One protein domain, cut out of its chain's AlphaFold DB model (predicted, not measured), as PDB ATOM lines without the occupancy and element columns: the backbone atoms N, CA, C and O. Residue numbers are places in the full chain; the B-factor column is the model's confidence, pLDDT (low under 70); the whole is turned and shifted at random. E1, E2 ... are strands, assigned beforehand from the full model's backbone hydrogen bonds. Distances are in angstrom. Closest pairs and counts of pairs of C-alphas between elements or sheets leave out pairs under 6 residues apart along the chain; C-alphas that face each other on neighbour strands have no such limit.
ATOM      1  N   VAL A  40      -6.181  14.855  31.950       96.88
ATOM      2  CA  VAL A  40      -6.038  15.898  30.916       96.88
ATOM      3  C   VAL A  40      -5.580  15.361  29.566       96.88
ATOM      4  O   VAL A  40      -5.772  16.030  28.556       96.88
ATOM      5  N   ALA A  41      -4.954  14.183  29.534       96.88
ATOM      6  CA  ALA A  41      -4.546  13.532  28.296       96.88
ATOM      7  C   ALA A  41      -4.371  12.026  28.498       96.88
ATOM      8  O   ALA A  41      -3.937  11.578  29.566       96.88
ATOM      9  N   THR A  42      -4.632  11.253  27.448       98.06
ATOM     10  CA  THR A  42      -4.316   9.828  27.404       98.06
ATOM     11  C   THR A  42      -3.542   9.497  26.134       98.06
ATOM     12  O   THR A  42      -3.577  10.221  25.149       98.06
ATOM     13  N   PHE A  43      -2.780   8.412  26.168       97.12
ATOM     14  CA  PHE A  43      -2.234   7.801  24.968       97.12
ATOM     15  C   PHE A  43      -2.395   6.283  25.078       97.12
ATOM     16  O   PHE A  43      -1.805   5.704  25.994       97.12
ATOM     17  N   PRO A  44      -3.107   5.628  24.149       98.06
ATOM     18  CA  PRO A  44      -3.938   6.222  23.094       98.06
ATOM     19  C   PRO A  44      -5.048   7.148  23.623       98.06
ATOM     20  O   PRO A  44      -5.358   7.132  24.817       98.06
ATOM     21  N   ASP A  45      -5.629   7.964  22.743       97.19
ATOM     22  CA  ASP A  45      -6.857   8.697  23.069       97.19
ATOM     23  C   ASP A  45      -8.005   7.702  23.286       97.19
ATOM     24  O   ASP A  45      -8.023   6.618  22.694       97.19
ATOM     25  N   THR A  46      -8.968   8.052  24.140       94.44
ATOM     26  CA  THR A  46     -10.137   7.189  24.334       94.44
ATOM     27  C   THR A  46     -10.938   7.064  23.037       94.44
ATOM     28  O   THR A  46     -11.113   8.037  22.309       94.44
ATOM     29  N   PHE A  47     -11.400   5.853  22.745       96.25
ATOM     30  CA  PHE A  47     -12.014   5.425  21.487       96.25
ATOM     31  C   PHE A  47     -11.122   5.548  20.241       96.25
ATOM     32  O   PHE A  47     -11.608   5.434  19.116       96.25
ATOM     33  N   ALA A  48      -9.807   5.724  20.401       97.56
ATOM     34  CA  ALA A  48      -8.891   5.681  19.267       97.56
ATOM     35  C   ALA A  48      -8.704   4.249  18.749       97.56
ATOM     36  O   ALA A  48      -8.556   3.303  19.525       97.56
ATOM     37  N   ILE A  49      -8.621   4.114  17.426       97.62
ATOM     38  CA  ILE A  49      -8.148   2.903  16.751       97.62
ATOM     39  C   ILE A  49      -6.696   3.159  16.341       97.62
ATOM     40  O   ILE A  49      -6.414   4.040  15.527       97.62
ATOM     41  N   VAL A  50      -5.759   2.430  16.939       97.56
ATOM     42  CA  VAL A  50      -4.314   2.627  16.764       97.56
ATOM     43  C   VAL A  50      -3.641   1.365  16.238       97.56
ATOM     44  O   VAL A  50      -4.143   0.258  16.391       97.56
ATOM     45  N   ALA A  51      -2.464   1.507  15.629       96.94
ATOM     46  CA  ALA A  51      -1.664   0.338  15.278       96.94
ATOM     47  C   ALA A  51      -1.171  -0.392  16.550       96.94
ATOM     48  O   ALA A  51      -0.835   0.280  17.531       96.94
ATOM     49  N   PRO A  52      -1.051  -1.735  16.529       96.25
ATOM     50  CA  PRO A  52      -0.411  -2.524  17.583       96.25
ATOM     51  C   PRO A  52       0.916  -1.929  18.081       96.25
ATOM     52  O   PRO A  52       1.783  -1.575  17.278       96.25
ATOM     53  N   PHE A  53       1.118  -1.861  19.400       96.56
ATOM     54  CA  PHE A  53       2.303  -1.222  19.988       96.56
ATOM     55  C   PHE A  53       2.822  -1.939  21.241       96.56
ATOM     56  O   PHE A  53       2.105  -2.672  21.913       96.56
ATOM     57  N   SER A  54       4.102  -1.732  21.562       95.31
ATOM     58  CA  SER A  54       4.759  -2.309  22.754       95.31
ATOM     59  C   SER A  54       5.102  -1.286  23.838       95.31
ATOM     60  O   SER A  54       5.613  -1.660  24.888       95.31
ATOM     61  N   GLY A  55       4.873   0.002  23.579       94.56
ATOM     62  CA  GLY A  55       5.044   1.056  24.579       94.56
ATOM     63  C   GLY A  55       3.922   1.067  25.627       94.56
ATOM     64  O   GLY A  55       2.948   0.328  25.490       94.56
ATOM     65  N   PRO A  56       4.036   1.923  26.657       97.00
ATOM     66  CA  PRO A  56       3.010   2.037  27.678       97.00
ATOM     67  C   PRO A  56       1.787   2.803  27.171       97.00
ATOM     68  O   PRO A  56       1.916   3.781  26.424       97.00
ATOM     69  N   VAL A  57       0.623   2.424  27.689       97.81
ATOM     70  CA  VAL A  57      -0.525   3.324  27.784       97.81
ATOM     71  C   VAL A  57      -0.185   4.410  28.804       97.81
ATOM     72  O   VAL A  57       0.349   4.115  29.876       97.81
ATOM     73  N   ARG A  58      -0.455   5.673  28.474       97.81
ATOM     74  CA  ARG A  58      -0.177   6.820  29.347       97.81
ATOM     75  C   ARG A  58      -1.468   7.515  29.727       97.81
ATOM     76  O   ARG A  58      -2.285   7.793  28.860       97.81
ATOM     77  N   ILE A  59      -1.604   7.844  31.003       97.75
ATOM     78  CA  ILE A  59      -2.702   8.661  31.525       97.75
ATOM     79  C   ILE A  59      -2.067   9.825  32.277       97.75
ATOM     80  O   ILE A  59      -1.291   9.615  33.212       97.75
ATOM     81  N   GLU A  60      -2.333  11.048  31.832       97.44
ATOM     82  CA  GLU A  60      -1.779  12.271  32.402       97.44
ATOM     83  C   GLU A  60      -2.857  13.046  33.156       97.44
ATOM     84  O   GLU A  60      -3.929  13.323  32.624       97.44
ATOM     85  N   PHE A  61      -2.554  13.402  34.401       96.62
ATOM     86  CA  PHE A  61      -3.454  14.109  35.303       96.62
ATOM     87  C   PHE A  61      -3.146  15.608  35.352       96.62
ATOM     88  O   PHE A  61      -2.007  16.047  35.141       96.62
ATOM     89  N   GLU A  62      -4.150  16.413  35.702       94.75
ATOM     90  CA  GLU A  62      -4.026  17.861  35.891       94.75
ATOM     91  C   GLU A  62      -3.153  18.249  37.097       94.75
ATOM     92  O   GLU A  62      -2.717  19.400  37.207       94.75
ATOM     93  N   ARG A  63      -2.863  17.301  37.997       93.31
ATOM     94  CA  ARG A  63      -2.033  17.480  39.194       93.31
ATOM     95  C   ARG A  63      -1.126  16.277  39.427       93.31
ATOM     96  O   ARG A  63      -1.315  15.195  38.883       93.31
ATOM     97  N   THR A  64      -0.078  16.496  40.219       94.31
ATOM     98  CA  THR A  64       0.858  15.434  40.595       94.31
ATOM     99  C   THR A  64       0.187  14.481  41.571       94.31
ATOM    100  O   THR A  64      -0.272  14.910  42.631       94.31
ATOM    101  N   LEU A  65       0.199  13.196  41.231       94.12
ATOM    102  CA  LEU A  65      -0.278  12.139  42.108       94.12
ATOM    103  C   LEU A  65       0.693  11.971  43.286       94.12
ATOM    104  O   LEU A  65       1.913  12.120  43.136       94.12
ATOM    105  N   ALA A  66       0.164  11.683  44.471       92.12
ATOM    106  CA  ALA A  66       0.965  11.260  45.610       92.12
ATOM    107  C   ALA A  66       1.613   9.902  45.315       92.12
ATOM    108  O   ALA A  66       1.051   9.088  44.593       92.12
ATOM    109  N   GLU A  67       2.801   9.649  45.863       86.56
ATOM    110  CA  GLU A  67       3.523   8.378  45.654       86.56
ATOM    111  C   GLU A  67       2.865   7.194  46.368       86.56
ATOM    112  O   GLU A  67       3.116   6.035  46.044       86.56
ATOM    113  N   ARG A  68       2.038   7.484  47.375       86.38
ATOM    114  CA  ARG A  68       1.350   6.487  48.181       86.38
ATOM    115  C   ARG A  68      -0.123   6.444  47.786       86.38
ATOM    116  O   ARG A  68      -0.780   7.482  47.751       86.38
ATOM    117  N   LEU A  69      -0.617   5.235  47.537       87.75
ATOM    118  CA  LEU A  69      -2.035   4.958  47.321       87.75
ATOM    119  C   LEU A  69      -2.816   5.022  48.634       87.75
ATOM    120  O   LEU A  69      -2.244   4.863  49.719       87.75
ATOM    121  N   THR A  70      -4.130   5.194  48.531       83.88
ATOM    122  CA  THR A  70      -5.037   5.062  49.678       83.88
ATOM    123  C   THR A  70      -5.065   3.618  50.182       83.88
ATOM    124  O   THR A  70      -4.940   3.392  51.386       83.88
ATOM    125  N   THR A  71      -5.107   2.648  49.259       82.94
ATOM    126  CA  THR A  71      -5.148   1.205  49.551       82.94
ATOM    127  C   THR A  71      -4.419   0.393  48.471       82.94
ATOM    128  O   THR A  71      -4.487   0.719  47.287       82.94
ATOM    129  N   GLY A  72      -3.781  -0.717  48.865       83.12
ATOM    130  CA  GLY A  72      -3.233  -1.723  47.942       83.12
ATOM    131  C   GLY A  72      -1.925  -1.326  47.245       83.12
ATOM    132  O   GLY A  72      -1.218  -0.416  47.683       83.12
ATOM    133  N   SER A  73      -1.585  -2.050  46.173       86.12
ATOM    134  CA  SER A  73      -0.403  -1.799  45.338       86.12
ATOM    135  C   SER A  73      -0.761  -1.105  44.015       86.12
ATOM    136  O   SER A  73      -1.916  -1.113  43.594       86.12
ATOM    137  N   LEU A  74       0.237  -0.534  43.321       86.25
ATOM    138  CA  LEU A  74       0.047   0.076  41.992       86.25
ATOM    139  C   LEU A  74      -0.505  -0.916  40.962       86.25
ATOM    140  O   LEU A  74      -1.331  -0.539  40.137       86.25
ATOM    141  N   ARG A  75      -0.072  -2.180  41.034       83.88
ATOM    142  CA  ARG A  75      -0.546  -3.255  40.155       83.88
ATOM    143  C   ARG A  75      -2.027  -3.554  40.377       83.88
ATOM    144  O   ARG A  75      -2.723  -3.852  39.418       83.88
ATOM    145  N   ASP A  76      -2.507  -3.442  41.615       83.00
ATOM    146  CA  ASP A  76      -3.909  -3.709  41.965       83.00
ATOM    147  C   ASP A  76      -4.817  -2.500  41.721       83.00
ATOM    148  O   ASP A  76      -6.035  -2.613  41.822       83.00
ATOM    149  N   ALA A  77      -4.238  -1.325  41.465       88.19
ATOM    150  CA  ALA A  77      -4.969  -0.092  41.206       88.19
ATOM    151  C   ALA A  77      -5.346   0.084  39.726       88.19
ATOM    152  O   ALA A  77      -6.052   1.035  39.394       88.19
ATOM    153  N   VAL A  78      -4.885  -0.813  38.849       91.25
ATOM    154  CA  VAL A  78      -5.186  -0.798  37.417       91.25
ATOM    155  C   VAL A  78      -5.669  -2.173  36.972       91.25
ATOM    156  O   VAL A  78      -5.014  -3.182  37.218       91.25
ATOM    157  N   VAL A  79      -6.787  -2.193  36.255       89.50
ATOM    158  CA  VAL A  79      -7.312  -3.376  35.571       89.50
ATOM    159  C   VAL A  79      -7.152  -3.172  34.071       89.50
ATOM    160  O   VAL A  79      -7.518  -2.124  33.543       89.50
ATOM    161  N   VAL A  80      -6.592  -4.165  33.386       93.25
ATOM    162  CA  VAL A  80      -6.450  -4.163  31.926       93.25
ATOM    163  C   VAL A  80      -7.191  -5.363  31.362       93.25
ATOM    164  O   VAL A  80      -7.042  -6.475  31.867       93.25
ATOM    165  N   SER A  81      -7.981  -5.122  30.324       94.38
ATOM    166  CA  SER A  81      -8.736  -6.133  29.595       94.38
ATOM    167  C   SER A  81      -8.666  -5.833  28.097       94.38
ATOM    168  O   SER A  81      -8.888  -4.684  27.740       94.38
ATOM    169  N   PRO A  82      -8.420  -6.810  27.217       94.12
ATOM    170  CA  PRO A  82      -7.997  -8.160  27.556       94.12
ATOM    171  C   PRO A  82      -6.581  -8.202  28.149       94.12
ATOM    172  O   PRO A  82      -5.785  -7.279  27.953       94.12
ATOM    173  N   LEU A  83      -6.265  -9.282  28.865       86.44
ATOM    174  CA  LEU A  83      -4.940  -9.520  29.438       86.44
ATOM    175  C   LEU A  83      -4.165 -10.518  28.565       86.44
ATOM    176  O   LEU A  83      -4.585 -11.658  28.409       86.44
ATOM    177  N   ASN A  84      -3.022 -10.099  28.013       83.81
ATOM    178  CA  ASN A  84      -2.168 -10.939  27.155       83.81
ATOM    179  C   ASN A  84      -0.754 -11.152  27.734       83.81
ATOM    180  O   ASN A  84       0.129 -11.658  27.044       83.81
ATOM    181  N   GLY A  85      -0.522 -10.720  28.975       86.25
ATOM    182  CA  GLY A  85       0.774 -10.760  29.645       86.25
ATOM    183  C   GLY A  85       0.736 -10.020  30.980       86.25
ATOM    184  O   GLY A  85      -0.272  -9.400  31.334       86.25
ATOM    185  N   GLU A  86       1.834 -10.062  31.734       88.75
ATOM    186  CA  GLU A  86       1.907  -9.375  33.021       88.75
ATOM    187  C   GLU A  86       1.844  -7.846  32.857       88.75
ATOM    188  O   GLU A  86       2.542  -7.249  32.033       88.75
ATOM    189  N   VAL A  87       1.011  -7.195  33.674       91.62
ATOM    190  CA  VAL A  87       0.865  -5.735  33.695       91.62
ATOM    191  C   VAL A  87       1.784  -5.123  34.744       91.62
ATOM    192  O   VAL A  87       1.722  -5.459  35.928       91.62
ATOM    193  N   THR A  88       2.590  -4.159  34.306       94.00
ATOM    194  CA  THR A  88       3.406  -3.296  35.160       94.00
ATOM    195  C   THR A  88       2.866  -1.874  35.117       94.00
ATOM    196  O   THR A  88       2.700  -1.290  34.047       94.00
ATOM    197  N   VAL A  89       2.639  -1.297  36.296       95.00
ATOM    198  CA  VAL A  89       2.173   0.084  36.459       95.00
ATOM    199  C   VAL A  89       3.281   0.898  37.102       95.00
ATOM    200  O   VAL A  89       3.796   0.533  38.159       95.00
ATOM    201  N   SER A  90       3.639   2.020  36.486       94.44
ATOM    202  CA  SER A  90       4.571   2.976  37.074       94.44
ATOM    203  C   SER A  90       3.961   4.369  37.139       94.44
ATOM    204  O   SER A  90       3.254   4.810  36.234       94.44
ATOM    205  N   GLN A  91       4.247   5.070  38.229       94.06
ATOM    206  CA  GLN A  91       3.822   6.444  38.438       94.06
ATOM    207  C   GLN A  91       5.027   7.376  38.300       94.06
ATOM    208  O   GLN A  91       6.060   7.196  38.948       94.06
ATOM    209  N   ARG A  92       4.887   8.413  37.471       92.56
ATOM    210  CA  ARG A  92       5.904   9.439  37.218       92.56
ATOM    211  C   ARG A  92       5.282  10.823  37.359       92.56
ATOM    212  O   ARG A  92       4.831  11.436  36.394       92.56
ATOM    213  N   GLY A  93       5.249  11.329  38.590       93.19
ATOM    214  CA  GLY A  93       4.692  12.646  38.892       93.19
ATOM    215  C   GLY A  93       3.198  12.730  38.561       93.19
ATOM    216  O   GLY A  93       2.367  12.272  39.338       93.19
ATOM    217  N   ARG A  94       2.863  13.360  37.433       95.38
ATOM    218  CA  ARG A  94       1.484  13.546  36.939       95.38
ATOM    219  C   ARG A  94       1.011  12.425  36.012       95.38
ATOM    220  O   ARG A  94      -0.116  12.469  35.543       95.38
ATOM    221  N   ARG A  95       1.881  11.466  35.691       96.38
ATOM    222  CA  ARG A  95       1.635  10.449  34.670       96.38
ATOM    223  C   ARG A  95       1.597   9.055  35.272       96.38
ATOM    224  O   ARG A  95       2.488   8.701  36.045       96.38
ATOM    225  N   LEU A  96       0.616   8.265  34.857       96.69
ATOM    226  CA  LEU A  96       0.625   6.813  34.985       96.69
ATOM    227  C   LEU A  96       1.061   6.201  33.657       96.69
ATOM    228  O   LEU A  96       0.579   6.602  32.599       96.69
ATOM    229  N   GLU A  97       1.989   5.252  33.723       97.25
ATOM    230  CA  GLU A  97       2.427   4.453  32.583       97.25
ATOM    231  C   GLU A  97       2.095   2.986  32.858       97.25
ATOM    232  O   GLU A  97       2.580   2.407  33.835       97.25
ATOM    233  N   ILE A  98       1.251   2.416  32.002       97.12
ATOM    234  CA  ILE A  98       0.756   1.047  32.087       97.12
ATOM    235  C   ILE A  98       1.351   0.261  30.923       97.12
ATOM    236  O   ILE A  98       1.025   0.509  29.761       97.12
ATOM    237  N   SER A  99       2.227  -0.684  31.237       96.06
ATOM    238  CA  SER A  99       2.856  -1.579  30.267       96.06
ATOM    239  C   SER A  99       2.344  -2.997  30.468       96.06
ATOM    240  O   SER A  99       2.145  -3.425  31.602       96.06
ATOM    241  N   MET A 100       2.187  -3.736  29.375       94.62
ATOM    242  CA  MET A 100       1.882  -5.165  29.392       94.62
ATOM    243  C   MET A 100       3.030  -5.920  28.730       94.62
ATOM    244  O   MET A 100       3.534  -5.482  27.692       94.62
ATOM    245  N   GLU A 101       3.453  -7.038  29.311       94.19
ATOM    246  CA  GLU A 101       4.368  -7.962  28.645       94.19
ATOM    247  C   GLU A 101       3.797  -8.386  27.281       94.19
ATOM    248  O   GLU A 101       2.595  -8.577  27.127       94.19
ATOM    249  N   GLY A 102       4.638  -8.436  26.244       91.56
ATOM    250  CA  GLY A 102       4.187  -8.645  24.859       91.56
ATOM    251  C   GLY A 102       3.540  -7.415  24.196       91.56
ATOM    252  O   GLY A 102       3.537  -7.312  22.965       91.56
ATOM    253  N   GLY A 103       3.112  -6.422  24.979       94.50
ATOM    254  CA  GLY A 103       2.499  -5.179  24.517       94.50
ATOM    255  C   GLY A 103       1.029  -5.315  24.117       94.50
ATOM    256  O   GLY A 103       0.426  -6.383  24.162       94.50
ATOM    257  N   PHE A 104       0.457  -4.206  23.656       96.12
ATOM    258  CA  PHE A 104      -0.918  -4.115  23.171       96.12
ATOM    259  C   PHE A 104      -0.956  -4.511  21.694       96.12
ATOM    260  O   PHE A 104      -1.029  -3.665  20.799       96.12
ATOM    261  N   ARG A 105      -0.778  -5.813  21.434       93.31
ATOM    262  CA  ARG A 105      -0.605  -6.345  20.073       93.31
ATOM    263  C   ARG A 105      -1.747  -7.199  19.552       93.31
ATOM    264  O   ARG A 105      -1.943  -7.224  18.340       93.31
ATOM    265  N   ALA A 106      -2.473  -7.896  20.424       92.94
ATOM    266  CA  ALA A 106      -3.633  -8.672  19.994       92.94
ATOM    267  C   ALA A 106      -4.685  -7.717  19.402       92.94
ATOM    268  O   ALA A 106      -4.873  -6.655  20.005       92.94
ATOM    269  N   PRO A 107      -5.328  -8.049  18.264       93.50
ATOM    270  CA  PRO A 107      -6.382  -7.230  17.671       93.50
ATOM    271  C   PRO A 107      -7.618  -7.276  18.572       93.50
ATOM    272  O   PRO A 107      -8.364  -8.252  18.564       93.50
ATOM    273  N   ALA A 108      -7.800  -6.243  19.391       95.00
ATOM    274  CA  ALA A 108      -8.822  -6.225  20.428       95.00
ATOM    275  C   ALA A 108      -9.254  -4.804  20.773       95.00
ATOM    276  O   ALA A 108      -8.508  -3.848  20.542       95.00
ATOM    277  N   VAL A 109     -10.419  -4.702  21.410       96.19
ATOM    278  CA  VAL A 109     -10.816  -3.509  22.157       96.19
ATOM    279  C   VAL A 109     -10.234  -3.616  23.565       96.19
ATOM    280  O   VAL A 109     -10.614  -4.481  24.350       96.19
ATOM    281  N   TYR A 110      -9.282  -2.753  23.893       96.44
ATOM    282  CA  TYR A 110      -8.687  -2.675  25.217       96.44
ATOM    283  C   TYR A 110      -9.446  -1.691  26.099       96.44
ATOM    284  O   TYR A 110      -9.697  -0.553  25.711       96.44
ATOM    285  N   ARG A 111      -9.726  -2.120  27.325       96.12
ATOM    286  CA  ARG A 111     -10.168  -1.313  28.456       96.12
ATOM    287  C   ARG A 111      -9.045  -1.261  29.485       96.12
ATOM    288  O   ARG A 111      -8.593  -2.297  29.975       96.12
ATOM    289  N   VAL A 112      -8.626  -0.053  29.842       95.62
ATOM    290  CA  VAL A 112      -7.740   0.216  30.976       95.62
ATOM    291  C   VAL A 112      -8.533   1.000  32.009       95.62
ATOM    292  O   VAL A 112      -8.914   2.143  31.766       95.62
ATOM    293  N   THR A 113      -8.770   0.387  33.163       93.75
ATOM    294  CA  THR A 113      -9.498   0.993  34.278       93.75
ATOM    295  C   THR A 113      -8.524   1.319  35.402       93.75
ATOM    296  O   THR A 113      -7.895   0.423  35.964       93.75
ATOM    297  N   VAL A 114      -8.406   2.596  35.754       93.81
ATOM    298  CA  VAL A 114      -7.687   3.066  36.942       93.81
ATOM    299  C   VAL A 114      -8.697   3.211  38.073       93.81
ATOM    300  O   VAL A 114      -9.597   4.046  38.006       93.81
ATOM    301  N   LEU A 115      -8.559   2.387  39.109       91.12
ATOM    302  CA  LEU A 115      -9.458   2.379  40.262       91.12
ATOM    303  C   LEU A 115      -9.266   3.639  41.129       91.12
ATOM    304  O   LEU A 115      -8.160   4.194  41.146       91.12
ATOM    305  N   PRO A 116     -10.287   4.064  41.904       90.06
ATOM    306  CA  PRO A 116     -10.237   5.237  42.788       90.06
ATOM    307  C   PRO A 116      -9.352   5.007  44.034       90.06
ATOM    308  O   PRO A 116      -9.792   5.039  45.180       90.06
ATOM    309  N   ARG A 117      -8.068   4.706  43.811       90.62
ATOM    310  CA  ARG A 117      -7.050   4.422  44.840       90.62
ATOM    311  C   ARG A 117      -5.915   5.443  44.859       90.62
ATOM    312  O   ARG A 117      -5.051   5.404  45.737       90.62
ATOM    313  N   PHE A 118      -5.895   6.342  43.878       92.69
ATOM    314  CA  PHE A 118      -4.918   7.417  43.789       92.69
ATOM    315  C   PHE A 118      -5.451   8.680  44.455       92.69
ATOM    316  O   PHE A 118      -6.652   8.927  44.523       92.69
ATOM    317  N   GLN A 119      -4.519   9.499  44.923       93.88
ATOM    318  CA  GLN A 119      -4.786  10.822  45.464       93.88
ATOM    319  C   GLN A 119      -3.710  11.786  44.967       93.88
ATOM    320  O   GLN A 119      -2.609  11.360  44.601       93.88
ATOM    321  N   ASP A 120      -3.990  13.082  44.967       93.38
ATOM    322  CA  ASP A 120      -2.974  14.091  44.677       93.38
ATOM    323  C   ASP A 120      -2.082  14.393  45.902       93.38
ATOM    324  O   ASP A 120      -2.263  13.869  47.007       93.38
ATOM    325  N   ARG A 121      -1.079  15.260  45.719       92.31
ATOM    326  CA  ARG A 121      -0.188  15.696  46.813       92.31
ATOM    327  C   ARG A 121      -0.883  16.512  47.914       92.31
ATOM    328  O   ARG A 121      -0.296  16.671  48.983       92.31
ATOM    329  N   TYR A 122      -2.095  17.001  47.671       92.00
ATOM    330  CA  TYR A 122      -2.934  17.695  48.648       92.00
ATOM    331  C   TYR A 122      -3.895  16.743  49.378       92.00
ATOM    332  O   TYR A 122      -4.598  17.182  50.281       92.00
ATOM    333  N   ARG A 123      -3.827  15.432  49.086       91.56
ATOM    334  CA  ARG A 123      -4.683  14.363  49.633       91.56
ATOM    335  C   ARG A 123      -6.125  14.403  49.127       91.56
ATOM    336  O   ARG A 123      -7.009  13.871  49.790       91.56
ATOM    337  N   ASN A 124      -6.348  14.965  47.945       93.00
ATOM    338  CA  ASN A 124      -7.621  14.805  47.256       93.00
ATOM    339  C   ASN A 124      -7.644  13.436  46.577       93.00
ATOM    340  O   ASN A 124      -6.855  13.182  45.661       93.00
ATOM    341  N   THR A 125      -8.507  12.550  47.062       92.75
ATOM    342  CA  THR A 125      -8.668  11.179  46.564       92.75
ATOM    343  C   THR A 125      -9.517  11.164  45.297       92.75
ATOM    344  O   THR A 125     -10.450  11.950  45.174       92.75
ATOM    345  N   MET A 126      -9.206  10.268  44.360       91.50
ATOM    346  CA  MET A 126     -10.118   9.949  43.260       91.50
ATOM    347  C   MET A 126     -11.417   9.362  43.816       91.50
ATOM    348  O   MET A 126     -11.380   8.427  44.607       91.50
ATOM    349  N   ASP A 127     -12.553   9.891  43.392       87.75
ATOM    350  CA  ASP A 127     -13.889   9.456  43.807       87.75
ATOM    351  C   ASP A 127     -14.490   8.403  42.864       87.75
ATOM    352  O   ASP A 127     -15.252   7.544  43.295       87.75
ATOM    353  N   ARG A 128     -14.096   8.430  41.589       88.19
ATOM    354  CA  ARG A 128     -14.563   7.516  40.541       88.19
ATOM    355  C   ARG A 128     -13.409   6.864  39.774       88.19
ATOM    356  O   ARG A 128     -12.318   7.441  39.693       88.19
ATOM    357  N   PRO A 129     -13.620   5.668  39.198       91.12
ATOM    358  CA  PRO A 129     -12.641   5.074  38.301       91.12
ATOM    359  C   PRO A 129     -12.467   5.916  37.029       91.12
ATOM    360  O   PRO A 129     -13.406   6.545  36.541       91.12
ATOM    361  N   VAL A 130     -11.257   5.898  36.471       93.31
ATOM    362  CA  VAL A 130     -10.980   6.400  35.118       93.31
ATOM    363  C   VAL A 130     -10.955   5.212  34.179       93.31
ATOM    364  O   VAL A 130     -10.214   4.259  34.416       93.31
ATOM    365  N   GLU A 131     -11.709   5.292  33.093       93.81
ATOM    366  CA  GLU A 131     -11.721   4.268  32.059       93.81
ATOM    367  C   GLU A 131     -11.209   4.826  30.745       93.81
ATOM    368  O   GLU A 131     -11.636   5.883  30.285       93.81
ATOM    369  N   LEU A 132     -10.289   4.085  30.144       95.88
ATOM    370  CA  LEU A 132      -9.755   4.357  28.827       95.88
ATOM    371  C   LEU A 132     -10.062   3.166  27.928       95.88
ATOM    372  O   LEU A 132      -9.628   2.049  28.215       95.88
ATOM    373  N   PHE A 133     -10.764   3.427  26.830       96.56
ATOM    374  CA  PHE A 133     -11.023   2.445  25.785       96.56
ATOM    375  C   PHE A 133     -10.179   2.772  24.559       96.56
ATOM    376  O   PHE A 133     -10.131   3.920  24.145       96.56
ATOM    377  N   PHE A 134      -9.511   1.799  23.956       97.62
ATOM    378  CA  PHE A 134      -8.841   1.971  22.664       97.62
ATOM    379  C   PHE A 134      -8.836   0.641  21.920       97.62
ATOM    380  O   PHE A 134      -8.924  -0.412  22.538       97.62
ATOM    381  N   SER A 135      -8.714   0.667  20.601       97.19
ATOM    382  CA  SER A 135      -8.644  -0.547  19.792       97.19
ATOM    383  C   SER A 135      -7.319  -0.640  19.051       97.19
ATOM    384  O   SER A 135      -6.754   0.370  18.632       97.19
ATOM    385  N   THR A 136      -6.824  -1.861  18.874       96.44
ATOM    386  CA  THR A 136      -5.655  -2.171  18.030       96.44
ATOM    387  C   THR A 136      -6.027  -2.895  16.733       96.44
ATOM    388  O   THR A 136      -5.143  -3.372  16.016       96.44
ATOM    389  N   GLY A 137      -7.323  -3.025  16.437       93.38
ATOM    390  CA  GLY A 137      -7.806  -3.717  15.244       93.38
ATOM    391  C   GLY A 137      -9.307  -3.538  15.003       93.38
ATOM    392  O   GLY A 137      -9.655  -2.878  14.029       93.38
ATOM    393  N   PRO A 138     -10.187  -4.110  15.848       91.94
ATOM    394  CA  PRO A 138     -11.639  -4.035  15.667       91.94
ATOM    395  C   PRO A 138     -12.198  -2.608  15.737       91.94
ATOM    396  O   PRO A 138     -11.634  -1.746  16.413       91.94
ATOM    397  N   GLU A 139     -13.332  -2.360  15.091       92.88
ATOM    398  CA  GLU A 139     -14.119  -1.153  15.356       92.88
ATOM    399  C   GLU A 139     -14.832  -1.263  16.715       92.88
ATOM    400  O   GLU A 139     -14.867  -2.326  17.337       92.88
ATOM    401  N   PHE A 140     -15.351  -0.139  17.206       93.12
ATOM    402  CA  PHE A 140     -16.161  -0.128  18.416       93.12
ATOM    403  C   PHE A 140     -17.611  -0.445  18.065       93.12
ATOM    404  O   PHE A 140     -18.245   0.311  17.335       93.12
ATOM    405  N   ASP A 141     -18.139  -1.516  18.646       91.69
ATOM    406  CA  ASP A 141     -19.572  -1.795  18.682       91.69
ATOM    407  C   ASP A 141     -20.132  -1.400  20.053       91.69
ATOM    408  O   ASP A 141     -19.521  -1.698  21.080       91.69
ATOM    409  N   GLU A 142     -21.299  -0.754  20.089       91.69
ATOM    410  CA  GLU A 142     -21.986  -0.347  21.328       91.69
ATOM    411  C   GLU A 142     -22.652  -1.540  22.032       91.69
ATOM    412  O   GLU A 142     -23.863  -1.578  22.232       91.69
ATOM    413  N   THR A 143     -21.862  -2.552  22.379       94.62
ATOM    414  CA  THR A 143     -22.333  -3.744  23.084       94.62
ATOM    415  C   THR A 143     -22.211  -3.585  24.594       94.62
ATOM    416  O   THR A 143     -21.259  -2.986  25.117       94.62
ATOM    417  N   LEU A 144     -23.162  -4.176  25.310       94.88
ATOM    418  CA  LEU A 144     -23.142  -4.297  26.761       94.88
ATOM    419  C   LEU A 144     -23.502  -5.728  27.147       94.88
ATOM    420  O   LEU A 144     -24.601  -6.190  26.867       94.88
ATOM    421  N   VAL A 145     -22.589  -6.412  27.829       95.62
ATOM    422  CA  VAL A 145     -22.891  -7.665  28.527       95.62
ATOM    423  C   VAL A 145     -22.789  -7.386  30.012       95.62
ATOM    424  O   VAL A 145     -21.711  -7.028  30.483       95.62
ATOM    425  N   ALA A 146     -23.883  -7.529  30.746       95.88
ATOM    426  CA  ALA A 146     -23.914  -7.301  32.185       95.88
ATOM    427  C   ALA A 146     -24.657  -8.425  32.899       95.88
ATOM    428  O   ALA A 146     -25.464  -9.122  32.292       95.88
ATOM    429  N   GLY A 147     -24.394  -8.599  34.185       95.44
ATOM    430  CA  GLY A 147     -25.107  -9.563  35.011       95.44
ATOM    431  C   GLY A 147     -24.782  -9.397  36.482       95.44
ATOM    432  O   GLY A 147     -23.963  -8.552  36.845       95.44
ATOM    433  N   ILE A 148     -25.421 -10.216  37.311       95.31
ATOM    434  CA  ILE A 148     -25.199 -10.268  38.757       95.31
ATOM    435  C   ILE A 148     -24.637 -11.633  39.151       95.31
ATOM    436  O   ILE A 148     -25.053 -12.675  38.637       95.31
ATOM    437  N   LEU A 149     -23.648 -11.614  40.039       96.69
ATOM    438  CA  LEU A 149     -23.040 -12.803  40.617       96.69
ATOM    439  C   LEU A 149     -23.659 -13.071  41.979       96.69
ATOM    440  O   LEU A 149     -23.687 -12.180  42.827       96.69
ATOM    441  N   LEU A 150     -24.102 -14.306  42.189       95.56
ATOM    442  CA  LEU A 150     -24.728 -14.744  43.434       95.56
ATOM    443  C   LEU A 150     -23.989 -15.969  43.974       95.56
ATOM    444  O   LEU A 150     -23.443 -16.752  43.203       95.56
ATOM    445  N   ASP A 151     -23.963 -16.161  45.284       95.06
ATOM    446  CA  ASP A 151     -23.563 -17.424  45.894       95.06
ATOM    447  C   ASP A 151     -24.712 -18.423  45.708       95.06
ATOM    448  O   ASP A 151     -25.854 -18.134  46.064       95.06
ATOM    449  N   ARG A 152     -24.444 -19.598  45.130       93.69
ATOM    450  CA  ARG A 152     -25.502 -20.579  44.844       93.69
ATOM    451  C   ARG A 152     -26.113 -21.194  46.110       93.69
ATOM    452  O   ARG A 152     -27.244 -21.660  46.048       93.69
ATOM    453  N   LEU A 153     -25.394 -21.213  47.234       93.38
ATOM    454  CA  LEU A 153     -25.843 -21.769  48.514       93.38
ATOM    455  C   LEU A 153     -26.668 -20.766  49.316       93.38
ATOM    456  O   LEU A 153     -27.736 -21.111  49.815       93.38
ATOM    457  N   THR A 154     -26.165 -19.541  49.469       92.50
ATOM    458  CA  THR A 154     -26.805 -18.524  50.325       92.50
ATOM    459  C   THR A 154     -27.715 -17.591  49.542       92.50
ATOM    460  O   THR A 154     -28.599 -16.953  50.111       92.50
ATOM    461  N   GLY A 155     -27.495 -17.495  48.234       92.00
ATOM    462  CA  GLY A 155     -28.165 -16.548  47.369       92.00
ATOM    463  C   GLY A 155     -27.642 -15.110  47.471       92.00
ATOM    464  O   GLY A 155     -28.172 -14.224  46.799       92.00
ATOM    465  N   GLU A 156     -26.632 -14.857  48.297       93.31
ATOM    466  CA  GLU A 156     -26.075 -13.521  48.512       93.31
ATOM    467  C   GLU A 156     -25.266 -13.031  47.307       93.31
ATOM    468  O   GLU A 156     -24.692 -13.817  46.557       93.31
ATOM    469  N   GLU A 157     -25.185 -11.715  47.131       94.81
ATOM    470  CA  GLU A 157     -24.406 -11.086  46.062       94.81
ATOM    471  C   GLU A 157     -22.896 -11.279  46.271       94.81
ATOM    472  O   GLU A 157     -22.367 -11.090  47.371       94.81
ATOM    473  N   VAL A 158     -22.171 -11.624  45.202       94.88
ATOM    474  CA  VAL A 158     -20.723 -11.876  45.263       94.88
ATOM    475  C   VAL A 158     -19.944 -10.677  44.740       94.88
ATOM    476  O   VAL A 158     -19.753 -10.494  43.535       94.88
ATOM    477  N   ALA A 159     -19.439  -9.876  45.673       93.12
ATOM    478  CA  ALA A 159     -18.616  -8.714  45.375       93.12
ATOM    479  C   ALA A 159     -17.141  -9.057  45.126       93.12
ATOM    480  O   ALA A 159     -16.543  -9.867  45.832       93.12
ATOM    481  N   GLY A 160     -16.516  -8.365  44.169       90.19
ATOM    482  CA  GLY A 160     -15.082  -8.479  43.897       90.19
ATOM    483  C   GLY A 160     -14.644  -9.768  43.196       90.19
ATOM    484  O   GLY A 160     -13.439  -9.972  43.037       90.19
ATOM    485  N   ALA A 161     -15.582 -10.609  42.757       94.06
ATOM    486  CA  ALA A 161     -15.287 -11.779  41.941       94.06
ATOM    487  C   ALA A 161     -14.840 -11.356  40.537       94.06
ATOM    488  O   ALA A 161     -15.252 -10.321  39.997       94.06
ATOM    489  N   ARG A 162     -13.957 -12.153  39.942       93.62
ATOM    490  CA  ARG A 162     -13.447 -11.928  38.593       93.62
ATOM    491  C   ARG A 162     -14.373 -12.598  37.590       93.62
ATOM    492  O   ARG A 162     -14.861 -13.695  37.830       93.62
ATOM    493  N   VAL A 163     -14.593 -11.936  36.459       95.25
ATOM    494  CA  VAL A 163     -15.366 -12.486  35.345       95.25
ATOM    495  C   VAL A 163     -14.537 -12.383  34.084       95.25
ATOM    496  O   VAL A 163     -14.162 -11.276  33.697       95.25
ATOM    497  N   ASP A 164     -14.296 -13.509  33.427       95.00
ATOM    498  CA  ASP A 164     -13.616 -13.559  32.143       95.00
ATOM    499  C   ASP A 164     -14.573 -14.006  31.036       95.00
ATOM    500  O   ASP A 164     -15.266 -15.012  31.153       95.00
ATOM    501  N   ALA A 165     -14.579 -13.257  29.938       95.75
ATOM    502  CA  ALA A 165     -15.232 -13.597  28.687       95.75
ATOM    503  C   ALA A 165     -14.162 -14.055  27.688       95.75
ATOM    504  O   ALA A 165     -13.492 -13.248  27.033       95.75
ATOM    505  N   ALA A 166     -13.990 -15.372  27.591       95.19
ATOM    506  CA  ALA A 166     -13.089 -16.004  26.640       95.19
ATOM    507  C   ALA A 166     -13.849 -16.294  25.334       95.19
ATOM    508  O   ALA A 166     -14.858 -17.005  25.373       95.19
ATOM    509  N   PRO A 167     -13.418 -15.764  24.177       95.00
ATOM    510  CA  PRO A 167     -14.073 -16.071  22.910       95.00
ATOM    511  C   PRO A 167     -13.973 -17.576  22.611       95.00
ATOM    512  O   PRO A 167     -12.962 -18.218  22.901       95.00
ATOM    513  N   LEU A 168     -15.038 -18.156  22.050       95.25
ATOM    514  CA  LEU A 168     -15.041 -19.564  21.623       95.25
ATOM    515  C   LEU A 168     -14.167 -19.784  20.379       95.25
ATOM    516  O   LEU A 168     -13.674 -20.889  20.151       95.25
ATOM    517  N   GLU A 169     -13.966 -18.732  19.590       91.69
ATOM    518  CA  GLU A 169     -12.954 -18.675  18.541       91.69
ATOM    519  C   GLU A 169     -11.616 -18.158  19.102       91.69
ATOM    520  O   GLU A 169     -11.606 -17.462  20.119       91.69
ATOM    521  N   PRO A 170     -10.467 -18.459  18.464       89.44
ATOM    522  CA  PRO A 170      -9.171 -17.975  18.929       89.44
ATOM    523  C   PRO A 170      -9.132 -16.448  19.052       89.44
ATOM    524  O   PRO A 170      -9.230 -15.724  18.061       89.44
ATOM    525  N   GLY A 171      -8.928 -15.958  20.269       88.56
ATOM    526  CA  GLY A 171      -8.902 -14.534  20.556       88.56
ATOM    527  C   GLY A 171      -8.478 -14.240  21.993       88.56
ATOM    528  O   GLY A 171      -8.242 -15.159  22.779       88.56
ATOM    529  N   PRO A 172      -8.329 -12.954  22.333       91.62
ATOM    530  CA  PRO A 172      -7.911 -12.543  23.662       91.62
ATOM    531  C   PRO A 172      -9.079 -12.630  24.657       91.62
ATOM    532  O   PRO A 172     -10.234 -12.413  24.292       91.62
ATOM    533  N   THR A 173      -8.777 -12.937  25.920       93.06
ATOM    534  CA  THR A 173      -9.785 -13.052  26.987       93.06
ATOM    535  C   THR A 173     -10.029 -11.699  27.638       93.06
ATOM    536  O   THR A 173      -9.086 -11.039  28.083       93.06
ATOM    537  N   TYR A 174     -11.292 -11.285  27.691       94.44
ATOM    538  CA  TYR A 174     -11.714 -10.029  28.306       94.44
ATOM    539  C   TYR A 174     -12.040 -10.262  29.774       94.44
ATOM    540  O   TYR A 174     -12.673 -11.257  30.093       94.44
ATOM    541  N   SER A 175     -11.676  -9.331  30.652       92.88
ATOM    542  CA  SER A 175     -11.866  -9.471  32.097       92.88
ATOM    543  C   SER A 175     -12.603  -8.284  32.712       92.88
ATOM    544  O   SER A 175     -12.363  -7.117  32.371       92.88
ATOM    545  N   ALA A 176     -13.463  -8.581  33.675       91.81
ATOM    546  CA  ALA A 176     -14.178  -7.648  34.529       91.81
ATOM    547  C   ALA A 176     -14.091  -8.101  35.996       91.81
ATOM    548  O   ALA A 176     -13.605  -9.191  36.300       91.81
ATOM    549  N   VAL A 177     -14.525  -7.233  36.905       90.56
ATOM    550  CA  VAL A 177     -14.629  -7.517  38.341       90.56
ATOM    551  C   VAL A 177     -16.010  -7.058  38.790       90.56
ATOM    552  O   VAL A 177     -16.442  -5.991  38.342       90.56
ATOM    553  N   SER A 178     -16.690  -7.845  39.621       93.00
ATOM    554  CA  SER A 178     -17.986  -7.455  40.173       93.00
ATOM    555  C   SER A 178     -17.852  -6.356  41.229       93.00
ATOM    556  O   SER A 178     -16.861  -6.280  41.963       93.00
ATOM    557  N   ASP A 179     -18.847  -5.476  41.297       89.56
ATOM    558  CA  ASP A 179     -18.922  -4.413  42.297       89.56
ATOM    559  C   ASP A 179     -19.467  -4.907  43.649       89.56
ATOM    560  O   ASP A 179     -19.604  -6.105  43.883       89.56
ATOM    561  N   SER A 180     -19.751  -3.986  44.576       87.88
ATOM    562  CA  SER A 180     -20.270  -4.319  45.909       87.88
ATOM    563  C   SER A 180     -21.658  -4.959  45.908       87.88
ATOM    564  O   SER A 180     -22.030  -5.525  46.928       87.88
ATOM    565  N   THR A 181     -22.400  -4.847  44.806       90.81
ATOM    566  CA  THR A 181     -23.727  -5.448  44.606       90.81
ATOM    567  C   THR A 181     -23.669  -6.718  43.752       90.81
ATOM    568  O   THR A 181     -24.673  -7.209  43.251       90.81
ATOM    569  N   GLY A 182     -22.462  -7.240  43.506       92.38
ATOM    570  CA  GLY A 182     -22.250  -8.418  42.667       92.38
ATOM    571  C   GLY A 182     -22.433  -8.172  41.168       92.38
ATOM    572  O   GLY A 182     -22.337  -9.119  40.388       92.38
ATOM    573  N   VAL A 183     -22.644  -6.928  40.729       95.25
ATOM    574  CA  VAL A 183     -22.866  -6.603  39.316       95.25
ATOM    575  C   VAL A 183     -21.538  -6.542  38.568       95.25
ATOM    576  O   VAL A 183     -20.576  -5.921  39.021       95.25
ATOM    577  N   PHE A 184     -21.477  -7.158  37.387       94.25
ATOM    578  CA  PHE A 184     -20.346  -7.063  36.463       94.25
ATOM    579  C   PHE A 184     -20.799  -6.571  35.087       94.25
ATOM    580  O   PHE A 184     -21.949  -6.759  34.689       94.25
ATOM    581  N   ALA A 185     -19.873  -5.968  34.330       94.44
ATOM    582  CA  ALA A 185     -20.150  -5.534  32.965       94.44
ATOM    583  C   ALA A 185     -18.923  -5.549  32.033       94.44
ATOM    584  O   ALA A 185     -17.822  -5.079  32.365       94.44
ATOM    585  N   PHE A 186     -19.163  -5.993  30.803       94.25
ATOM    586  CA  PHE A 186     -18.313  -5.810  29.636       94.25
ATOM    587  C   PHE A 186     -18.969  -4.793  28.703       94.25
ATOM    588  O   PHE A 186     -20.058  -5.025  28.186       94.25
ATOM    589  N   ARG A 187     -18.296  -3.661  28.492       93.19
ATOM    590  CA  ARG A 187     -18.688  -2.649  27.505       93.19
ATOM    591  C   ARG A 187     -17.801  -2.768  26.281       93.19
ATOM    592  O   ARG A 187     -16.594  -2.966  26.445       93.19
ATOM    593  N   TYR A 188     -18.382  -2.584  25.099       94.50
ATOM    594  CA  TYR A 188     -17.671  -2.651  23.821       94.50
ATOM    595  C   TYR A 188     -16.970  -4.001  23.610       94.50
ATOM    596  O   TYR A 188     -15.864  -4.071  23.071       94.50
ATOM    597  N   LEU A 189     -17.595  -5.080  24.091       94.31
ATOM    598  CA  LEU A 189     -17.146  -6.439  23.825       94.31
ATOM    599  C   LEU A 189     -17.426  -6.755  22.347       94.31
ATOM    600  O   LEU A 189     -18.588  -6.666  21.940       94.31
ATOM    601  N   PRO A 190     -16.421  -7.108  21.528       93.81
ATOM    602  CA  PRO A 190     -16.659  -7.355  20.110       93.81
ATOM    603  C   PRO A 190     -17.729  -8.435  19.885       93.81
ATOM    604  O   PRO A 190     -17.759  -9.408  20.647       93.81
ATOM    605  N   PRO A 191     -18.584  -8.313  18.856       94.25
ATOM    606  CA  PRO A 191     -19.585  -9.327  18.549       94.25
ATOM    607  C   PRO A 191     -18.957 -10.714  18.369       94.25
ATOM    608  O   PRO A 191     -17.901 -10.855  17.750       94.25
ATOM    609  N   GLY A 192     -19.602 -11.743  18.913       94.25
ATOM    610  CA  GLY A 192     -19.075 -13.106  18.903       94.25
ATOM    611  C   GLY A 192     -19.658 -13.990  19.999       94.25
ATOM    612  O   GLY A 192     -20.466 -13.553  20.817       94.25
ATOM    613  N   SER A 193     -19.231 -15.250  20.013       96.69
ATOM    614  CA  SER A 193     -19.623 -16.224  21.032       96.69
ATOM    615  C   SER A 193     -18.536 -16.344  22.092       96.69
ATOM    616  O   SER A 193     -17.366 -16.551  21.763       96.69
ATOM    617  N   TYR A 194     -18.924 -16.268  23.359       96.62
ATOM    618  CA  TYR A 194     -18.023 -16.253  24.504       96.62
ATOM    619  C   TYR A 194     -18.404 -17.328  25.516       96.62
ATOM    620  O   TYR A 194     -19.579 -17.579  25.783       96.62
ATOM    621  N   ARG A 195     -17.386 -17.928  26.126       97.19
ATOM    622  CA  ARG A 195     -17.494 -18.602  27.415       97.19
ATOM    623  C   ARG A 195     -17.249 -17.561  28.497       97.19
ATOM    624  O   ARG A 195     -16.167 -16.983  28.552       97.19
ATOM    625  N   ILE A 196     -18.255 -17.333  29.328       96.69
ATOM    626  CA  ILE A 196     -18.175 -16.431  30.471       96.69
ATOM    627  C   ILE A 196     -17.954 -17.288  31.705       96.69
ATOM    628  O   ILE A 196     -18.806 -18.107  32.047       96.69
ATOM    629  N   THR A 197     -16.813 -17.103  32.353       96.38
ATOM    630  CA  THR A 197     -16.462 -17.782  33.595       96.38
ATOM    631  C   THR A 197     -16.342 -16.730  34.686       96.38
ATOM    632  O   THR A 197     -15.638 -15.742  34.503       96.38
ATOM    633  N   ALA A 198     -17.034 -16.921  35.804       96.94
ATOM    634  CA  ALA A 198     -16.913 -16.086  36.993       96.94
ATOM    635  C   ALA A 198     -16.331 -16.909  38.142       96.94
ATOM    636  O   ALA A 198     -16.692 -18.077  38.280       96.94
ATOM    637  N   TRP A 199     -15.432 -16.326  38.930       96.62
ATOM    638  CA  TRP A 199     -14.803 -16.992  40.069       96.62
ATOM    639  C   TRP A 199     -14.335 -16.002  41.134       96.62
ATOM    640  O   TRP A 199     -14.041 -14.838  40.844       96.62
ATOM    641  N   ASP A 200     -14.238 -16.475  42.372       94.94
ATOM    642  CA  ASP A 200     -13.511 -15.752  43.412       94.94
ATOM    643  C   ASP A 200     -12.003 -15.815  43.151       94.94
ATOM    644  O   ASP A 200     -11.489 -16.877  42.848       94.94
ATOM    645  N   ASP A 201     -11.285 -14.704  43.322       89.81
ATOM    646  CA  ASP A 201      -9.811 -14.646  43.256       89.81
ATOM    647  C   ASP A 201      -9.264 -14.310  44.655       89.81
ATOM    648  O   ASP A 201      -8.687 -13.241  44.900       89.81
ATOM    649  N   VAL A 202      -9.534 -15.190  45.626       88.38
ATOM    650  CA  VAL A 202      -9.217 -14.972  47.050       88.38
ATOM    651  C   VAL A 202      -7.707 -14.913  47.247       88.38
ATOM    652  O   VAL A 202      -7.195 -14.073  47.997       88.38
ATOM    653  N   ASN A 203      -6.982 -15.788  46.552       87.94
ATOM    654  CA  ASN A 203      -5.525 -15.880  46.625       87.94
ATOM    655  C   ASN A 203      -4.798 -14.831  45.742       87.94
ATOM    656  O   ASN A 203      -3.583 -14.653  45.890       87.94
ATOM    657  N   ARG A 204      -5.531 -14.087  44.895       83.38
ATOM    658  CA  ARG A 204      -5.041 -13.021  43.996       83.38
ATOM    659  C   ARG A 204      -4.037 -13.490  42.941       83.38
ATOM    660  O   ARG A 204      -3.161 -12.712  42.535       83.38
ATOM    661  N   ASN A 205      -4.124 -14.745  42.515       84.69
ATOM    662  CA  ASN A 205      -3.303 -15.293  41.437       84.69
ATOM    663  C   ASN A 205      -3.903 -15.017  40.044       84.69
ATOM    664  O   ASN A 205      -3.163 -15.093  39.064       84.69
ATOM    665  N   ARG A 206      -5.176 -14.589  39.965       84.12
ATOM    666  CA  ARG A 206      -5.938 -14.342  38.726       84.12
ATOM    667  C   ARG A 206      -6.175 -15.594  37.880       84.12
ATOM    668  O   ARG A 206      -6.337 -15.485  36.666       84.12
ATOM    669  N   GLU A 207      -6.220 -16.755  38.513       86.75
ATOM    670  CA  GLU A 207      -6.476 -18.048  37.889       86.75
ATOM    671  C   GLU A 207      -7.593 -18.761  38.664       86.75
ATOM    672  O   GLU A 207      -7.565 -18.738  39.889       86.75
ATOM    673  N   PRO A 208      -8.572 -19.396  37.993       87.12
ATOM    674  CA  PRO A 208      -9.590 -20.174  38.694       87.12
ATOM    675  C   PRO A 208      -8.972 -21.361  39.448       87.12
ATOM    676  O   PRO A 208      -8.255 -22.169  38.850       87.12
ATOM    677  N   ASP A 209      -9.289 -21.498  40.735       88.50
ATOM    678  CA  ASP A 209      -8.905 -22.640  41.570       88.50
ATOM    679  C   ASP A 209     -10.114 -23.553  41.854       88.50
ATOM    680  O   ASP A 209     -11.257 -23.108  41.939       88.50
ATOM    681  N   PHE A 210      -9.873 -24.853  42.041       86.69
ATOM    682  CA  PHE A 210     -10.910 -25.816  42.427       86.69
ATOM    683  C   PHE A 210     -11.472 -25.553  43.837       86.69
ATOM    684  O   PHE A 210     -12.546 -26.032  44.178       86.69
ATOM    685  N   THR A 211     -10.745 -24.812  44.671       87.81
ATOM    686  CA  THR A 211     -11.175 -24.428  46.023       87.81
ATOM    687  C   THR A 211     -11.981 -23.129  46.065       87.81
ATOM    688  O   THR A 211     -12.556 -22.804  47.103       87.81
ATOM    689  N   GLU A 212     -12.040 -22.391  44.957       92.62
ATOM    690  CA  GLU A 212     -12.750 -21.120  44.845       92.62
ATOM    691  C   GLU A 212     -14.113 -21.332  44.181       92.62
ATOM    692  O   GLU A 212     -14.278 -22.185  43.304       92.62
ATOM    693  N   ARG A 213     -15.129 -20.572  44.613       95.62
ATOM    694  CA  ARG A 213     -16.455 -20.673  43.997       95.62
ATOM    695  C   ARG A 213     -16.360 -20.176  42.564       95.62
ATOM    696  O   ARG A 213     -15.745 -19.142  42.306       95.62
ATOM    697  N   GLN A 214     -16.994 -20.894  41.644       96.12
ATOM    698  CA  GLN A 214     -16.992 -20.536  40.235       96.12
ATOM    699  C   GLN A 214     -18.300 -20.894  39.534       96.12
ATOM    700  O   GLN A 214     -19.088 -21.715  39.999       96.12
ATOM    701  N   ALA A 215     -18.525 -20.263  38.390       95.50
ATOM    702  CA  ALA A 215     -19.643 -20.527  37.502       95.50
ATOM    703  C   ALA A 215     -19.220 -20.300  36.053       95.50
ATOM    704  O   ALA A 215     -18.353 -19.476  35.761       95.50
ATOM    705  N   THR A 216     -19.814 -21.039  35.120       95.38
ATOM    706  CA  THR A 216     -19.541 -20.877  33.689       95.38
ATOM    707  C   THR A 216     -20.836 -20.896  32.900       95.38
ATOM    708  O   THR A 216     -21.667 -21.778  33.086       95.38
ATOM    709  N   THR A 217     -20.971 -19.961  31.966       95.81
ATOM    710  CA  THR A 217     -22.059 -19.917  30.989       95.81
ATOM    711  C   THR A 217     -21.518 -19.591  29.595       95.81
ATOM    712  O   THR A 217     -20.348 -19.236  29.428       95.81
ATOM    713  N   GLN A 218     -22.350 -19.747  28.570       95.81
ATOM    714  CA  GLN A 218     -22.041 -19.309  27.213       95.81
ATOM    715  C   GLN A 218     -23.002 -18.203  26.798       95.81
ATOM    716  O   GLN A 218     -24.193 -18.263  27.088       95.81
ATOM    717  N   ALA A 219     -22.472 -17.208  26.100       94.31
ATOM    718  CA  ALA A 219     -23.219 -16.056  25.627       94.31
ATOM    719  C   ALA A 219     -22.826 -15.730  24.188       94.31
ATOM    720  O   ALA A 219     -21.649 -15.797  23.829       94.31
ATOM    721  N   THR A 220     -23.803 -15.336  23.378       95.69
ATOM    722  CA  THR A 220     -23.574 -14.814  22.027       95.69
ATOM    723  C   THR A 220     -23.918 -13.336  22.029       95.69
ATOM    724  O   THR A 220     -25.027 -12.968  22.397       95.69
ATOM    725  N   VAL A 221     -22.967 -12.502  21.620       94.81
ATOM    726  CA  VAL A 221     -23.094 -11.043  21.586       94.81
ATOM    727  C   VAL A 221     -23.260 -10.606  20.138       94.81
ATOM    728  O   VAL A 221     -22.370 -10.845  19.316       94.81
ATOM    729  N   ALA A 222     -24.389  -9.977  19.812       92.31
ATOM    730  CA  ALA A 222     -24.601  -9.352  18.509       92.31
ATOM    731  C   ALA A 222     -24.110  -7.887  18.497       92.31
ATOM    732  O   ALA A 222     -23.813  -7.301  19.536       92.31
ATOM    733  N   SER A 223     -23.987  -7.286  17.310       90.50
ATOM    734  CA  SER A 223     -23.621  -5.863  17.184       90.50
ATOM    735  C   SER A 223     -24.717  -4.965  17.769       90.50
ATOM    736  O   SER A 223     -25.902  -5.219  17.547       90.50
ATOM    737  N   ALA A 224     -24.301  -3.935  18.517       87.12
ATOM    738  CA  ALA A 224     -25.167  -3.010  19.260       87.12
ATOM    739  C   ALA A 224     -26.160  -3.693  20.226       87.12
ATOM    740  O   ALA A 224     -27.234  -3.159  20.512       87.12
ATOM    741  N   ASP A 225     -25.819  -4.890  20.707       87.06
ATOM    742  CA  ASP A 225     -26.676  -5.692  21.574       87.06
ATOM    743  C   ASP A 225     -26.446  -5.390  23.062       87.06
ATOM    744  O   ASP A 225     -25.329  -5.096  23.501       87.06
ATOM    745  N   THR A 226     -27.514  -5.498  23.849       92.62
ATOM    746  CA  THR A 226     -27.463  -5.447  25.313       92.62
ATOM    747  C   THR A 226     -27.932  -6.784  25.863       92.62
ATOM    748  O   THR A 226     -29.127  -7.075  25.897       92.62
ATOM    749  N   LEU A 227     -26.977  -7.583  26.324       92.25
ATOM    750  CA  LEU A 227     -27.224  -8.882  26.923       92.25
ATOM    751  C   LEU A 227     -27.163  -8.775  28.447       92.25
ATOM    752  O   LEU A 227     -26.124  -8.435  29.017       92.25
ATOM    753  N   VAL A 228     -28.271  -9.116  29.102       92.44
ATOM    754  CA  VAL A 228     -28.351  -9.200  30.563       92.44
ATOM    755  C   VAL A 228     -28.372 -10.667  30.971       92.44
ATOM    756  O   VAL A 228     -29.300 -11.402  30.644       92.44
ATOM    757  N   ILE A 229     -27.332 -11.092  31.679       89.25
ATOM    758  CA  ILE A 229     -27.251 -12.389  32.343       89.25
ATOM    759  C   ILE A 229     -27.928 -12.213  33.698       89.25
ATOM    760  O   ILE A 229     -27.338 -11.634  34.611       89.25
ATOM    761  N   THR A 230     -29.182 -12.661  33.793       86.31
ATOM    762  CA  THR A 230     -30.044 -12.442  34.964       86.31
ATOM    763  C   THR A 230     -29.392 -12.890  36.258       86.31
ATOM    764  O   THR A 230     -29.502 -12.186  37.250       86.31
ATOM    765  N   GLU A 231     -28.696 -14.024  36.237       86.38
ATOM    766  CA  GLU A 231     -27.905 -14.500  37.360       86.38
ATOM    767  C   GLU A 231     -26.806 -15.444  36.879       86.38
ATOM    768  O   GLU A 231     -26.967 -16.204  35.920       86.38
ATOM    769  N   LEU A 232     -25.672 -15.388  37.565       93.50
ATOM    770  CA  LEU A 232     -24.615 -16.373  37.446       93.50
ATOM    771  C   LEU A 232     -24.224 -16.802  38.863       93.50
ATOM    772  O   LEU A 232     -23.489 -16.103  39.559       93.50
ATOM    773  N   ALA A 233     -24.782 -17.933  39.296       94.12
ATOM    774  CA  ALA A 233     -24.641 -18.435  40.657       94.12
ATOM    775  C   ALA A 233     -23.352 -19.260  40.823       94.12
ATOM    776  O   ALA A 233     -23.204 -20.329  40.226       94.12
ATOM    777  N   LEU A 234     -22.420 -18.755  41.630       95.31
ATOM    778  CA  LEU A 234     -21.120 -19.346  41.921       95.31
ATOM    779  C   LEU A 234     -21.253 -20.479  42.941       95.31
ATOM    780  O   LEU A 234     -21.879 -20.323  43.989       95.31
ATOM    781  N   LEU A 235     -20.604 -21.606  42.652       95.06
ATOM    782  CA  LEU A 235     -20.514 -22.754  43.547       95.06
ATOM    783  C   LEU A 235     -19.072 -23.261  43.581       95.06
ATOM    784  O   LEU A 235     -18.391 -23.284  42.554       95.06
TER     785      LEU A 235
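This is residues 40 to 235 of the 433 residues of an uncharacterized protein of Gemmatimonadales bacterium (UniProt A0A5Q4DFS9). Two lobes side by side, each a small sandwich of two sheets: E1 to E7 make the first, with its strands crossed and only partly face to face, and E8 to E14 make the second, which is nearly closed, E10 beside E11 and E13 beside E14. The lobes meet where E3 lies beside E10, and long loops, residues 62 to 77 and 115 to 129, lie together at one end of the first lobe. The printed part has 196 residues with 14 named strands, E1 to E14 in order, and no named helix; the class is all strand, with under half of the residues in named elements. The sheets run E1 E2 E5 E4, E3 E6 E7 and E10 E9 E12 E13, each antiparallel, and E11 E8 E14, mixed. The whole is compact, radius of gyration of the C-alphas 16.9 A, spanning 46 by 36 by 26 A.

E1, residues 40 to 43, begins at C-alpha 40 (-6.038, 15.898, 30.916). E2 is 57 to 61, E3 78 to 81, E4 87 to 92, E5 95 to 100, E6 109 to 114 and E7 130 to 135, the last 17.0 A long. E8, residues 144 to 151, is 23.2 A long and begins at C-alpha 144 (-23.142, -4.297, 26.761). E9 is 162 to 167, E10 174 to 177, E11 183 to 187, E12 192 to 199, 21.9 A, and E13 214 to 221, 21.8 A. E14, residues 226 to 234, 22.6 A, bends by 51 degrees at residue 230 and ends at C-alpha 234 (-21.120, -19.346, 41.921).

The four sheets form a stack of sheets, sheets face to face, in two pairs. The hairpin E1 and E2 has N 43 and O 58 at 2.8 A, within hydrogen-bond range; in E3 and E6, also antiparallel, N 111 and O 81 are 2.7 A apart. The strands of these two sheets stand at 41 degrees. Residues 48 to 49 pair, parallel, with 134 to 135 of E7. The closest C-alphas of E3 and E10 are Ser 81 and Tyr 174, 5.1 A. The strands of the second pair of sheets stand at 28 degrees. E8 and E14 are parallel, with N 229 and O 146 at 2.8 A. The closest C-alphas of E13 and E14 are Gln 214 and Leu 234, 4.6 A. E1 and E14 are apart.

The C-alphas farthest apart, Tyr 122 and Glu 169, are 48.3 A apart. The printed part has no cut. The links E1 to E2, E2 to E3, E6 to E7 and E12 to E13 are long. Mean pLDDT of the printed part is 93.0, and no printed residue is under 70.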